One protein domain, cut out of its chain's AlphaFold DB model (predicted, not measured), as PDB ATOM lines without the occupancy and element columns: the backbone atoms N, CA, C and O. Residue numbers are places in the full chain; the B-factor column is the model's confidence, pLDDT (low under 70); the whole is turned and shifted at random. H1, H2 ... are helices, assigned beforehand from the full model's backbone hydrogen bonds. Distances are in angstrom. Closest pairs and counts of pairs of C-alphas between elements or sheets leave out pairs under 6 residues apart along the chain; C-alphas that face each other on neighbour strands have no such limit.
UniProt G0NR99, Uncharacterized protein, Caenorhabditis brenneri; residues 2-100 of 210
ATOM      1  N   SER A   2     -21.351  43.357 -26.362       40.56
ATOM      2  CA  SER A   2     -21.198  44.384 -27.402       40.56
ATOM      3  C   SER A   2     -20.427  43.769 -28.571       40.56
ATOM      4  O   SER A   2     -19.243  43.469 -28.425       40.56
ATOM      5  N   SER A   3     -21.099  43.487 -29.688       63.19
ATOM      6  CA  SER A   3     -20.456  42.966 -30.893       63.19
ATOM      7  C   SER A   3     -19.672  44.104 -31.542       63.19
ATOM      8  O   SER A   3     -20.248  45.010 -32.146       63.19
ATOM      9  N   MET A   4     -18.353  44.099 -31.369       73.75
ATOM     10  CA  MET A   4     -17.457  44.984 -32.108       73.75
ATOM     11  C   MET A   4     -17.662  44.732 -33.608       73.75
ATOM     12  O   MET A   4     -17.633  43.579 -34.035       73.75
ATOM     13  N   SER A   5     -17.931  45.780 -34.393       83.62
ATOM     14  CA  SER A   5     -18.123  45.621 -35.841       83.62
ATOM     15  C   SER A   5     -16.824  45.167 -36.509       83.62
ATOM     16  O   SER A   5     -15.734  45.487 -36.027       83.62
ATOM     17  N   SER A   6     -16.947  44.449 -37.627       83.50
ATOM     18  CA  SER A   6     -15.824  44.014 -38.472       83.50
ATOM     19  C   SER A   6     -14.878  45.172 -38.794       83.50
ATOM     20  O   SER A   6     -13.681  45.064 -38.564       83.50
ATOM     21  N   GLU A   7     -15.428  46.313 -39.208       80.81
ATOM     22  CA  GLU A   7     -14.677  47.539 -39.492       80.81
ATOM     23  C   GLU A   7     -13.874  48.033 -38.277       80.81
ATOM     24  O   GLU A   7     -12.676  48.301 -38.374       80.81
ATOM     25  N   LYS A   8     -14.504  48.102 -37.095       83.62
ATOM     26  CA  LYS A   8     -13.824  48.534 -35.866       83.62
ATOM     27  C   LYS A   8     -12.728  47.556 -35.463       83.62
ATOM     28  O   LYS A   8     -11.715  47.994 -34.923       83.62
ATOM     29  N   LEU A   9     -12.933  46.256 -35.684       85.56
ATOM     30  CA  LEU A   9     -11.942  45.219 -35.404       85.56
ATOM     31  C   LEU A   9     -10.716  45.387 -36.301       85.56
ATOM     32  O   LEU A   9      -9.605  45.487 -35.786       85.56
ATOM     33  N   THR A  10     -10.914  45.494 -37.613       83.69
ATOM     34  CA  THR A  10      -9.821  45.695 -38.573       83.69
ATOM     35  C   THR A  10      -9.079  47.004 -38.296       83.69
ATOM     36  O   THR A  10      -7.852  47.015 -38.214       83.69
ATOM     37  N   GLY A  11      -9.812  48.091 -38.033       84.12
ATOM     38  CA  GLY A  11      -9.230  49.383 -37.671       84.12
ATOM     39  C   GLY A  11      -8.457  49.358 -36.349       84.12
ATOM     40  O   GLY A  11      -7.419  50.008 -36.221       84.12
ATOM     41  N   PHE A  12      -8.912  48.578 -35.365       87.38
ATOM     42  CA  PHE A  12      -8.186  48.386 -34.108       87.38
ATOM     43  C   PHE A  12      -6.881  47.612 -34.312       87.38
ATOM     44  O   PHE A  12      -5.863  47.986 -33.728       87.38
ATOM     45  N   LEU A  13      -6.901  46.559 -35.136       87.25
ATOM     46  CA  LEU A  13      -5.702  45.789 -35.474       87.25
ATOM     47  C   LEU A  13      -4.671  46.652 -36.208       87.25
ATOM     48  O   LEU A  13      -3.487  46.553 -35.898       87.25
ATOM     49  N   PHE A  14      -5.126  47.524 -37.110       84.56
ATOM     50  CA  PHE A  14      -4.273  48.474 -37.821       84.56
ATOM     51  C   PHE A  14      -3.628  49.490 -36.866       84.56
ATOM     52  O   PHE A  14      -2.412  49.591 -36.780       84.56
ATOM     53  N   GLU A  15      -4.422  50.190 -36.051       83.88
ATOM     54  CA  GLU A  15      -3.892  51.208 -35.128       83.88
ATOM     55  C   GLU A  15      -2.903  50.611 -34.097       83.88
ATOM     56  O   GLU A  15      -1.972  51.287 -33.652       83.88
ATOM     57  N   ASN A  16      -3.066  49.329 -33.749       84.19
ATOM     58  CA  ASN A  16      -2.278  48.642 -32.725       84.19
ATOM     59  C   ASN A  16      -1.306  47.587 -33.274       84.19
ATOM     60  O   ASN A  16      -0.817  46.756 -32.515       84.19
ATOM     61  N   GLU A  17      -0.966  47.631 -34.561       81.31
ATOM     62  CA  GLU A  17      -0.016  46.723 -35.232       81.31
ATOM     63  C   GLU A  17       1.296  46.494 -34.450       81.31
ATOM     64  O   GLU A  17       1.806  45.373 -34.358       81.31
ATOM     65  N   HIS A  18       1.804  47.551 -33.815       75.75
ATOM     66  CA  HIS A  18       3.026  47.562 -33.017       75.75
ATOM     67  C   HIS A  18       2.906  46.741 -31.722       75.75
ATOM     68  O   HIS A  18       3.910  46.246 -31.220       75.75
ATOM     69  N   ALA A  19       1.691  46.595 -31.177       79.88
ATOM     70  CA  ALA A  19       1.389  45.826 -29.966       79.88
ATOM     71  C   ALA A  19       1.398  44.316 -30.191       79.88
ATOM     72  O   ALA A  19       1.526  43.549 -29.234       79.88
ATOM     73  N   PHE A  20       1.272  43.892 -31.447       78.69
ATOM     74  CA  PHE A  20       1.207  42.483 -31.802       78.69
ATOM     75  C   PHE A  20       2.501  42.010 -32.456       78.69
ATOM     76  O   PHE A  20       2.976  40.936 -32.112       78.69
ATOM     77  N   CYS A  21       3.108  42.817 -33.329       79.19
ATOM     78  CA  CYS A  21       4.275  42.403 -34.106       79.19
ATOM     79  C   CYS A  21       5.586  42.612 -33.332       79.19
ATOM     80  O   CYS A  21       6.008  43.744 -33.105       79.19
ATOM     81  N   SER A  22       6.257  41.517 -32.967       74.19
ATOM     82  CA  SER A  22       7.540  41.548 -32.246       74.19
ATOM     83  C   SER A  22       8.749  41.863 -33.130       74.19
ATOM     84  O   SER A  22       9.675  42.542 -32.689       74.19
ATOM     85  N   ASP A  23       8.708  41.424 -34.389       76.62
ATOM     86  CA  ASP A  23       9.795  41.558 -35.356       76.62
ATOM     87  C   ASP A  23       9.340  42.261 -36.636       76.62
ATOM     88  O   ASP A  23       8.203  42.109 -37.087       76.62
ATOM     89  N   ILE A  24      10.278  42.923 -37.320       79.62
ATOM     90  CA  ILE A  24      10.013  43.601 -38.599       79.62
ATOM     91  C   ILE A  24       9.544  42.645 -39.709       79.62
ATOM     92  O   ILE A  24       8.780  43.035 -40.588       79.62
ATOM     93  N   LYS A  25       9.965  41.373 -39.662       77.19
ATOM     94  CA  LYS A  25       9.511  40.344 -40.610       77.19
ATOM     95  C   LYS A  25       8.018  40.047 -40.445       77.19
ATOM     96  O   LYS A  25       7.312  39.947 -41.441       77.19
ATOM     97  N   LYS A  26       7.550  39.956 -39.197       78.00
ATOM     98  CA  LYS A  26       6.137  39.734 -38.857       78.00
ATOM     99  C   LYS A  26       5.315  40.969 -39.163       78.00
ATOM    100  O   LYS A  26       4.280  40.859 -39.804       78.00
ATOM    101  N   TYR A  27       5.838  42.139 -38.791       83.94
ATOM    102  CA  TYR A  27       5.241  43.424 -39.136       83.94
ATOM    103  C   TYR A  27       4.968  43.518 -40.636       83.94
ATOM    104  O   TYR A  27       3.849  43.810 -41.031       83.94
ATOM    105  N   ARG A  28       5.951  43.172 -41.476       84.56
ATOM    106  CA  ARG A  28       5.779  43.153 -42.930       84.56
ATOM    107  C   ARG A  28       4.625  42.248 -43.373       84.56
ATOM    108  O   ARG A  28       3.795  42.694 -44.152       84.56
ATOM    109  N   GLN A  29       4.568  41.011 -42.887       85.94
ATOM    110  CA  GLN A  29       3.527  40.052 -43.283       85.94
ATOM    111  C   GLN A  29       2.128  40.498 -42.826       85.94
ATOM    112  O   GLN A  29       1.164  40.424 -43.587       85.94
ATOM    113  N   VAL A  30       2.027  41.024 -41.604       86.12
ATOM    114  CA  VAL A  30       0.777  41.553 -41.049       86.12
ATOM    115  C   VAL A  30       0.321  42.801 -41.805       86.12
ATOM    116  O   VAL A  30      -0.846  42.892 -42.171       86.12
ATOM    117  N   ILE A  31       1.229  43.731 -42.104       87.81
ATOM    118  CA  ILE A  31       0.935  44.952 -42.870       87.81
ATOM    119  C   ILE A  31       0.534  44.630 -44.307       87.81
ATOM    120  O   ILE A  31      -0.405  45.235 -44.814       87.81
ATOM    121  N   GLU A  32       1.200  43.681 -44.972       87.50
ATOM    122  CA  GLU A  32       0.815  43.239 -46.319       87.50
ATOM    123  C   GLU A  32      -0.625  42.690 -46.315       87.50
ATOM    124  O   GLU A  32      -1.430  43.059 -47.170       87.50
ATOM    125  N   ALA A  33      -0.991  41.891 -45.306       87.44
ATOM    126  CA  ALA A  33      -2.358  41.394 -45.148       87.44
ATOM    127  C   ALA A  33      -3.368  42.512 -44.838       87.44
ATOM    128  O   ALA A  33      -4.461  42.522 -45.401       87.44
ATOM    129  N   LEU A  34      -3.014  43.469 -43.974       87.81
ATOM    130  CA  LEU A  34      -3.861  44.625 -43.667       87.81
ATOM    131  C   LEU A  34      -4.052  45.530 -44.889       87.81
ATOM    132  O   LEU A  34      -5.164  45.979 -45.138       87.81
ATOM    133  N   SER A  35      -3.006  45.736 -45.692       88.12
ATOM    134  CA  SER A  35      -3.079  46.487 -46.949       88.12
ATOM    135  C   SER A  35      -3.968  45.785 -47.972       88.12
ATOM    136  O   SER A  35      -4.731  46.446 -48.668       88.12
ATOM    137  N   PHE A  36      -3.915  44.455 -48.049       85.38
ATOM    138  CA  PHE A  36      -4.848  43.691 -48.873       85.38
ATOM    139  C   PHE A  36      -6.295  43.849 -48.384       85.38
ATOM    140  O   PHE A  36      -7.196  44.049 -49.195       85.38
ATOM    141  N   CYS A  37      -6.522  43.817 -47.068       86.62
ATOM    142  CA  CYS A  37      -7.845  44.049 -46.487       86.62
ATOM    143  C   CYS A  37      -8.370  45.457 -46.801       86.62
ATOM    144  O   CYS A  37      -9.539  45.584 -47.146       86.62
ATOM    145  N   ASP A  38      -7.509  46.479 -46.751       84.50
ATOM    146  CA  ASP A  38      -7.854  47.861 -47.106       84.50
ATOM    147  C   ASP A  38      -8.338  47.968 -48.560       84.50
ATOM    148  O   ASP A  38      -9.373  48.572 -48.827       84.50
ATOM    149  N   VAL A  39      -7.670  47.283 -49.498       84.50
ATOM    150  CA  VAL A  39      -8.106  47.211 -50.907       84.50
ATOM    151  C   VAL A  39      -9.472  46.535 -51.046       84.50
ATOM    152  O   VAL A  39     -10.318  47.000 -51.812       84.50
ATOM    153  N   LEU A  40      -9.717  45.450 -50.305       80.69
ATOM    154  CA  LEU A  40     -11.006  44.753 -50.343       80.69
ATOM    155  C   LEU A  40     -12.157  45.631 -49.841       80.69
ATOM    156  O   LEU A  40     -13.261  45.543 -50.378       80.69
ATOM    157  N   THR A  41     -11.896  46.479 -48.844       77.38
ATOM    158  CA  THR A  41     -12.900  47.367 -48.240       77.38
ATOM    159  C   THR A  41     -12.979  48.753 -48.888       77.38
ATOM    160  O   THR A  41     -13.966  49.456 -48.694       77.38
ATOM    161  N   GLY A  42     -11.957  49.165 -49.644       72.56
ATOM    162  CA  GLY A  42     -11.826  50.521 -50.188       72.56
ATOM    163  C   GLY A  42     -12.642  50.784 -51.454       72.56
ATOM    164  O   GLY A  42     -13.128  51.899 -51.648       72.56
ATOM    165  N   ASP A  43     -12.844  49.764 -52.293       74.31
ATOM    166  CA  ASP A  43     -13.598  49.893 -53.543       74.31
ATOM    167  C   ASP A  43     -15.031  49.376 -53.394       74.31
ATOM    168  O   ASP A  43     -15.265  48.244 -52.970       74.31
ATOM    169  N   TRP A  44     -16.017  50.166 -53.833       67.25
ATOM    170  CA  TRP A  44     -17.440  49.813 -53.704       67.25
ATOM    171  C   TRP A  44     -17.816  48.521 -54.456       67.25
ATOM    172  O   TRP A  44     -18.688  47.766 -54.026       67.25
ATOM    173  N   SER A  45     -17.123  48.230 -55.560       69.69
ATOM    174  CA  SER A  45     -17.233  46.976 -56.315       69.69
ATOM    175  C   SER A  45     -16.688  45.768 -55.548       69.69
ATOM    176  O   SER A  45     -17.274  44.682 -55.599       69.69
ATOM    177  N   SER A  46     -15.592  45.955 -54.815       65.81
ATOM    178  CA  SER A  46     -14.936  44.910 -54.024       65.81
ATOM    179  C   SER A  46     -15.712  44.630 -52.739       65.81
ATOM    180  O   SER A  46     -16.011  43.470 -52.460       65.81
ATOM    181  N   ALA A  47     -16.172  45.679 -52.052       64.88
ATOM    182  CA  ALA A  47     -17.008  45.591 -50.853       64.88
ATOM    183  C   ALA A  47     -18.360  44.896 -51.109       64.88
ATOM    184  O   ALA A  47     -18.921  44.244 -50.233       64.88
ATOM    185  N   ARG A  48     -18.900  44.990 -52.334       64.94
ATOM    186  CA  ARG A  48     -20.111  44.248 -52.727       64.94
ATOM    187  C   ARG A  48     -19.856  42.748 -52.906       64.94
ATOM    188  O   ARG A  48     -20.776  41.950 -52.751       64.94
ATOM    189  N   THR A  49     -18.634  42.382 -53.281       72.50
ATOM    190  CA  THR A  49     -18.248  41.004 -53.612       72.50
ATOM    191  C   THR A  49     -17.726  40.259 -52.383       72.50
ATOM    192  O   THR A  49     -17.963  39.061 -52.242       72.50
ATOM    193  N   PHE A  50     -17.066  40.971 -51.469       71.25
ATOM    194  CA  PHE A  50     -16.513  40.428 -50.235       71.25
ATOM    195  C   PHE A  50     -17.131  41.138 -49.026       71.25
ATOM    196  O   PHE A  50     -16.945  42.344 -48.886       71.25
ATOM    197  N   PRO A  51     -17.833  40.419 -48.130       75.25
ATOM    198  CA  PRO A  51     -18.350  41.005 -46.897       75.25
ATOM    199  C   PRO A  51     -17.221  41.576 -46.029       75.25
ATOM    200  O   PRO A  51     -16.152  40.973 -45.944       75.25
ATOM    201  N   ASP A  52     -17.476  42.653 -45.284       75.19
ATOM    202  CA  ASP A  52     -16.495  43.245 -44.351       75.19
ATOM    203  C   ASP A  52     -15.966  42.235 -43.311       75.19
ATOM    204  O   ASP A  52     -14.846  42.340 -42.807       75.19
ATOM    205  N   GLU A  53     -16.776  41.225 -42.989       80.94
ATOM    206  CA  GLU A  53     -16.405  40.100 -42.128       80.94
ATOM    207  C   GLU A  53     -15.263  39.258 -42.708       80.94
ATOM    208  O   GLU A  53     -14.463  38.703 -41.960       80.94
ATOM    209  N   TYR A  54     -15.151  39.173 -44.033       83.06
ATOM    210  CA  TYR A  54     -14.068  38.454 -44.692       83.06
ATOM    211  C   TYR A  54     -12.730  39.169 -44.478       83.06
ATOM    212  O   TYR A  54     -11.755  38.550 -44.049       83.06
ATOM    213  N   ALA A  55     -12.695  40.487 -44.691       83.69
ATOM    214  CA  ALA A  55     -11.503  41.297 -44.458       83.69
ATOM    215  C   ALA A  55     -11.069  41.251 -42.983       83.69
ATOM    216  O   ALA A  55      -9.892  41.044 -42.680       83.69
ATOM    217  N   SER A  56     -12.018  41.352 -42.046       85.12
ATOM    218  CA  SER A  56     -11.700  41.284 -40.616       85.12
ATOM    219  C   SER A  56     -11.175  39.905 -40.191       85.12
ATOM    220  O   SER A  56     -10.254  39.823 -39.371       85.12
ATOM    221  N   GLN A  57     -11.681  38.817 -40.784       86.88
ATOM    222  CA  GLN A  57     -11.170  37.463 -40.560       86.88
ATOM    223  C   GLN A  57      -9.744  37.289 -41.087       86.88
ATOM    224  O   GLN A  57      -8.906  36.732 -40.377       86.88
ATOM    225  N   VAL A  58      -9.449  37.772 -42.298       87.12
ATOM    226  CA  VAL A  58      -8.099  37.716 -42.886       87.12
ATOM    227  C   VAL A  58      -7.109  38.509 -42.030       87.12
ATOM    228  O   VAL A  58      -6.071  37.968 -41.643       87.12
ATOM    229  N   ALA A  59      -7.456  39.743 -41.652       86.06
ATOM    230  CA  ALA A  59      -6.634  40.583 -40.782       86.06
ATOM    231  C   ALA A  59      -6.358  39.914 -39.424       86.06
ATOM    232  O   ALA A  59      -5.208  39.805 -38.996       86.06
ATOM    233  N   THR A  60      -7.402  39.398 -38.769       88.06
ATOM    234  CA  THR A  60      -7.284  38.742 -37.458       88.06
ATOM    235  C   THR A  60      -6.426  37.483 -37.537       88.06
ATOM    236  O   THR A  60      -5.526  37.294 -36.718       88.06
ATOM    237  N   ARG A  61      -6.662  36.628 -38.541       87.81
ATOM    238  CA  ARG A  61      -5.888  35.395 -38.740       87.81
ATOM    239  C   ARG A  61      -4.426  35.688 -39.037       87.81
ATOM    240  O   ARG A  61      -3.577  35.000 -38.490       87.81
ATOM    241  N   SER A  62      -4.132  36.716 -39.833       87.44
ATOM    242  CA  SER A  62      -2.754  37.131 -40.111       87.44
ATOM    243  C   SER A  62      -2.022  37.530 -38.825       87.44
ATOM    244  O   SER A  62      -0.961  36.987 -38.513       87.44
ATOM    245  N   VAL A  63      -2.638  38.395 -38.009       86.38
ATOM    246  CA  VAL A  63      -2.066  38.815 -36.720       86.38
ATOM    247  C   VAL A  63      -1.874  37.622 -35.780       86.38
ATOM    248  O   VAL A  63      -0.833  37.521 -35.136       86.38
ATOM    249  N   MET A  64      -2.845  36.710 -35.696       85.69
ATOM    250  CA  MET A  64      -2.742  35.530 -34.833       85.69
ATOM    251  C   MET A  64      -1.667  34.549 -35.307       85.69
ATOM    252  O   MET A  64      -0.888  34.066 -34.493       85.69
ATOM    253  N   TRP A  65      -1.615  34.264 -36.608       87.38
ATOM    254  CA  TRP A  65      -0.700  33.289 -37.197       87.38
ATOM    255  C   TRP A  65       0.760  33.713 -37.044       87.38
ATOM    256  O   TRP A  65       1.588  32.945 -36.561       87.38
ATOM    257  N   HIS A  66       1.073  34.963 -37.391       83.31
ATOM    258  CA  HIS A  66       2.447  35.464 -37.360       83.31
ATOM    259  C   HIS A  66       2.977  35.741 -35.947       83.31
ATOM    260  O   HIS A  66       4.182  35.926 -35.786       83.31
ATOM    261  N   ASN A  67       2.103  35.735 -34.935       80.12
ATOM    262  CA  ASN A  67       2.457  35.925 -33.526       80.12
ATOM    263  C   ASN A  67       2.098  34.701 -32.657       80.12
ATOM    264  O   ASN A  67       2.008  34.804 -31.432       80.12
ATOM    265  N   PHE A  68       1.864  33.542 -33.278       80.62
ATOM    266  CA  PHE A  68       1.484  32.319 -32.577       80.62
ATOM    267  C   PHE A  68       2.611  31.818 -31.659       80.62
ATOM    268  O   PHE A  68       3.769  31.770 -32.062       80.62
ATOM    269  N   ASN A  69       2.266  31.406 -30.432       75.12
ATOM    270  CA  ASN A  69       3.197  30.909 -29.404       75.12
ATOM    271  C   ASN A  69       4.315  31.873 -28.973       75.12
ATOM    272  O   ASN A  69       5.279  31.461 -28.325       75.12
ATOM    273  N   GLU A  70       4.176  33.165 -29.259       72.06
ATOM    274  CA  GLU A  70       5.167  34.160 -28.870       72.06
ATOM    275  C   GLU A  70       4.710  35.044 -27.713       72.06
ATOM    276  O   GLU A  70       3.528  35.334 -27.512       72.06
ATOM    277  N   ILE A  71       5.689  35.502 -26.931       71.38
ATOM    278  CA  ILE A  71       5.453  36.486 -25.879       71.38
ATOM    279  C   ILE A  71       5.156  37.821 -26.561       71.38
ATOM    280  O   ILE A  71       5.919  38.266 -27.419       71.38
ATOM    281  N   ARG A  72       4.068  38.482 -26.144       68.56
ATOM    282  CA  ARG A  72       3.718  39.807 -26.666       68.56
ATOM    283  C   ARG A  72       4.905  40.767 -26.560       68.56
ATOM    284  O   ARG A  72       5.529  40.839 -25.492       68.56
ATOM    285  N   PRO A  73       5.199  41.531 -27.624       70.25
ATOM    286  CA  PRO A  73       6.273  42.502 -27.576       70.25
ATOM    287  C   PRO A  73       6.005  43.540 -26.488       70.25
ATOM    288  O   PRO A  73       4.881  44.003 -26.295       70.25
ATOM    289  N   LYS A  74       7.059  43.926 -25.765       68.62
ATOM    290  CA  LYS A  74       6.992  45.080 -24.867       68.62
ATOM    291  C   LYS A  74       7.002  46.334 -25.729       68.62
ATOM    292  O   LYS A  74       8.048  46.705 -26.258       68.62
ATOM    293  N   THR A  75       5.846  46.964 -25.883       62.56
ATOM    294  CA  THR A  75       5.720  48.180 -26.680       62.56
ATOM    295  C   THR A  75       5.990  49.427 -25.860       62.56
ATOM    296  O   THR A  75       5.666  49.509 -24.677       62.56
ATOM    297  N   LEU A  76       6.572  50.432 -26.515       58.97
ATOM    298  CA  LEU A  76       6.698  51.784 -25.963       58.97
ATOM    299  C   LEU A  76       5.380  52.570 -26.043       58.97
ATOM    300  O   LEU A  76       5.254  53.626 -25.428       58.97
ATOM    301  N   TYR A  77       4.415  52.050 -26.800       62.97
ATOM    302  CA  TYR A  77       3.121  52.661 -27.063       62.97
ATOM    303  C   TYR A  77       2.026  51.933 -26.303       62.97
ATOM    304  O   TYR A  77       2.011  50.700 -26.235       62.97
ATOM    305  N   ALA A  78       1.110  52.721 -25.750       73.31
ATOM    306  CA  ALA A  78      -0.119  52.205 -25.186       73.31
ATOM    307  C   ALA A  78      -1.057  51.763 -26.310       73.31
ATOM    308  O   ALA A  78      -1.155  52.431 -27.340       73.31
ATOM    309  N   ILE A  79      -1.778  50.671 -26.064       80.94
ATOM    310  CA  ILE A  79      -2.866  50.236 -26.933       80.94
ATOM    311  C   ILE A  79      -3.928  51.338 -26.943       80.94
ATOM    312  O   ILE A  79      -4.411  51.748 -25.883       80.94
ATOM    313  N   SER A  80      -4.283  51.817 -28.129       78.38
ATOM    314  CA  SER A  80      -5.273  52.868 -28.326       78.38
ATOM    315  C   SER A  80      -6.561  52.300 -28.933       78.38
ATOM    316  O   SER A  80      -6.540  51.313 -29.676       78.38
ATOM    317  N   PRO A  81      -7.727  52.890 -28.624       78.38
ATOM    318  CA  PRO A  81      -8.948  52.557 -29.339       78.38
ATOM    319  C   PRO A  81      -8.839  53.007 -30.800       78.38
ATOM    320  O   PRO A  81      -8.209  54.023 -31.103       78.38
ATOM    321  N   PHE A  82      -9.515  52.286 -31.697       81.06
ATOM    322  CA  PHE A  82      -9.645  52.716 -33.085       81.06
ATOM    323  C   PHE A  82     -10.303  54.098 -33.158       81.06
ATOM    324  O   PHE A  82     -11.383  54.317 -32.603       81.06
ATOM    325  N   ALA A  83      -9.654  55.020 -33.866       76.81
ATOM    326  CA  ALA A  83     -10.170  56.351 -34.126       76.81
ATOM    327  C   ALA A  83      -9.952  56.703 -35.598       76.81
ATOM    328  O   ALA A  83      -8.813  56.850 -36.040       76.81
ATOM    329  N   MET A  84     -11.043  56.904 -36.341       69.50
ATOM    330  CA  MET A  84     -10.976  57.467 -37.689       69.50
ATOM    331  C   MET A  84     -10.441  58.896 -37.611       69.50
ATOM    332  O   MET A  84     -11.119  59.822 -37.157       69.50
ATOM    333  N   LYS A  85      -9.185  59.078 -38.022       79.06
ATOM    334  CA  LYS A  85      -8.523  60.382 -38.046       79.06
ATOM    335  C   LYS A  85      -8.795  61.042 -39.393       79.06
ATOM    336  O   LYS A  85      -8.493  60.481 -40.439       79.06
ATOM    337  N   ASN A  86      -9.311  62.267 -39.369       79.94
ATOM    338  CA  ASN A  86      -9.433  63.066 -40.585       79.94
ATOM    339  C   ASN A  86      -8.027  63.457 -41.083       79.94
ATOM    340  O   ASN A  86      -7.289  64.158 -40.381       79.94
ATOM    341  N   LEU A  87      -7.668  62.995 -42.284       77.88
ATOM    342  CA  LEU A  87      -6.346  63.194 -42.879       77.88
ATOM    343  C   LEU A  87      -6.002  64.675 -43.055       77.88
ATOM    344  O   LEU A  87      -4.901  65.090 -42.711       77.88
ATOM    345  N   GLU A  88      -6.942  65.490 -43.526       78.62
ATOM    346  CA  GLU A  88      -6.736  66.922 -43.754       78.62
ATOM    347  C   GLU A  88      -6.477  67.669 -42.439       78.62
ATOM    348  O   GLU A  88      -5.567  68.502 -42.333       78.62
ATOM    349  N   ARG A  89      -7.196  67.289 -41.377       79.75
ATOM    350  CA  ARG A  89      -6.936  67.781 -40.019       79.75
ATOM    351  C   ARG A  89      -5.553  67.356 -39.513       79.75
ATOM    352  O   ARG A  89      -4.849  68.159 -38.912       79.75
ATOM    353  N   GLN A  90      -5.131  66.118 -39.760       78.88
ATOM    354  CA  GLN A  90      -3.794  65.655 -39.360       78.88
ATOM    355  C   GLN A  90      -2.685  66.357 -40.155       78.88
ATOM    356  O   GLN A  90      -1.668  66.751 -39.582       78.88
ATOM    357  N   MET A  91      -2.892  66.579 -41.455       71.50
ATOM    358  CA  MET A  91      -1.964  67.311 -42.315       71.50
ATOM    359  C   MET A  91      -1.815  68.767 -41.878       71.50
ATOM    360  O   MET A  91      -0.699  69.279 -41.840       71.50
ATOM    361  N   THR A  92      -2.912  69.443 -41.532       79.88
ATOM    362  CA  THR A  92      -2.872  70.832 -41.048       79.88
ATOM    363  C   THR A  92      -2.170  70.947 -39.699       79.88
ATOM    364  O   THR A  92      -1.304  71.809 -39.553       79.88
ATOM    365  N   ILE A  93      -2.459  70.049 -38.749       74.88
ATOM    366  CA  ILE A  93      -1.741  69.975 -37.464       74.88
ATOM    367  C   ILE A  93      -0.244  69.769 -37.709       74.88
ATOM    368  O   ILE A  93       0.566  70.578 -37.270       74.88
ATOM    369  N   THR A  94       0.117  68.763 -38.509       72.00
ATOM    370  CA  THR A  94       1.522  68.443 -38.807       72.00
ATOM    371  C   THR A  94       2.235  69.610 -39.495       72.00
ATOM    372  O   THR A  94       3.359  69.944 -39.136       72.00
ATOM    373  N   ARG A  95       1.592  70.286 -40.459       70.44
ATOM    374  CA  ARG A  95       2.154  71.481 -41.112       70.44
ATOM    375  C   ARG A  95       2.404  72.611 -40.118       70.44
ATOM    376  O   ARG A  95       3.418  73.295 -40.229       70.44
ATOM    377  N   ASN A  96       1.494  72.821 -39.171       73.25
ATOM    378  CA  ASN A  96       1.650  73.843 -38.142       73.25
ATOM    379  C   ASN A  96       2.778  73.493 -37.167       73.25
ATOM    380  O   ASN A  96       3.563  74.374 -36.826       73.25
ATOM    381  N   ASP A  97       2.906  72.223 -36.784       69.94
ATOM    382  CA  ASP A  97       3.988  71.752 -35.919       69.94
ATOM    383  C   ASP A  97       5.350  71.899 -36.607       69.94
ATOM    384  O   ASP A  97       6.275  72.454 -36.022       69.94
ATOM    385  N   VAL A  98       5.458  71.524 -37.888       64.06
ATOM    386  CA  VAL A  98       6.684  71.708 -38.686       64.06
ATOM    387  C   VAL A  98       7.054  73.187 -38.820       64.06
ATOM    388  O   VAL A  98       8.226  73.529 -38.716       64.06
ATOM    389  N   ARG A  99       6.079  74.087 -39.002       61.97
ATOM    390  CA  ARG A  99       6.324  75.544 -39.047       61.97
ATOM    391  C   ARG A  99       6.788  76.125 -37.709       61.97
ATOM    392  O   ARG A  99       7.413  77.180 -37.704       61.97
ATOM    393  N   ARG A 100       6.444  75.479 -36.592       62.84
ATOM    394  CA  ARG A 100       6.882  75.864 -35.241       62.84
ATOM    395  C   ARG A 100       8.268  75.331 -34.901       62.84
ATOM    396  O   ARG A 100       8.874  75.830 -33.955       62.84
TER     397      ARG A 100
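Overview. This is residues 2 to 100 of the 210 residues of an uncharacterized protein of Caenorhabditis brenneri (UniProt G0NR99). Two long helices, H3 and H5, lie side by side and run opposite ways, and H1 packs slantwise on H5 to complete a small three-helix body. The short H4 makes the turn between H3 and H5 at one end of this body, while residues 85 to 100, of which 87 to 100 belong to H6, stick out from it as a free arm. The 99 printed residues include six named helices, H1 to H6 in chain order, and no named strand; the class is all helix. H1, H3 and H5 form an up-and-down bundle, each running against the one before it in the chain. The whole is only just loose, close to compact, with a radius of gyration of the C-alphas of 15.4 A and spans of 44 by 38 by 30 A.

Along the chain. The longest helix, H3, covers residues 24 to 42 and measures 25.7 A from first to last C-alpha. H5, residues 52 to 66, measures 21.6 A, and H6, residues 87 to 100, measures 19.8 A. H1, residues 6 to 15, is 14.3 A long and begins at C-alpha 6 (-15.824, 44.014, -38.472). H2 holds residues 17 to 20 and H4 residues 44 to 49. H3 begins at C-alpha 24 (10.013, 43.601, -38.599), and H6 ends at C-alpha 100 (6.882, 75.864, -35.241).

Arrangement. H3 is the hub, touching H2, H4 and H5. H3 and H5 touch at a shallow tilt of 4 degrees, opposite ways, and their closest C-alphas, of Cys 37 and Ala 55, are 5.0 A apart. H1 and H5 touch at a steep tilt of 39 degrees, the same way, with the C-alphas of Thr 10 and Ser 56 closest at 5.2 A. H1 and H3 are close but not clearly touching, with the C-alphas of Phe 14 and Leu 34 closest at 7.0 A; they run opposite ways at 37 degrees, only just a steep tilt. H3 touches H2 with residues 27 to 31 alone, the closest C-alphas being those of Glu 17 and Tyr 27, 7.3 A apart. H3, with residues 39 to 41 alone, touches H4 only at the corner, about perpendicular at 80 degrees, with the C-alphas of Thr 41 and Ala 47 closest at 5.2 A. H6 is apart from the other five helices. Every O i to N i+4 pair is within hydrogen-bond range in H1, H3, H5 and H6, against 1 of 2 in H4; H2 is too short for such a pair.

Size, cuts and confidence. The C-alphas farthest apart, of Thr 49 and Arg 100, are 46.7 A from each other. The printed part has no cut. The link from H5 to H6, residues 67 to 86, is long, and the other four links are tight. The mean pLDDT of the printed part is 77.8, and 17 residues are under 70, among them residues 44 to 48, 74 to 77 and 97 to 100.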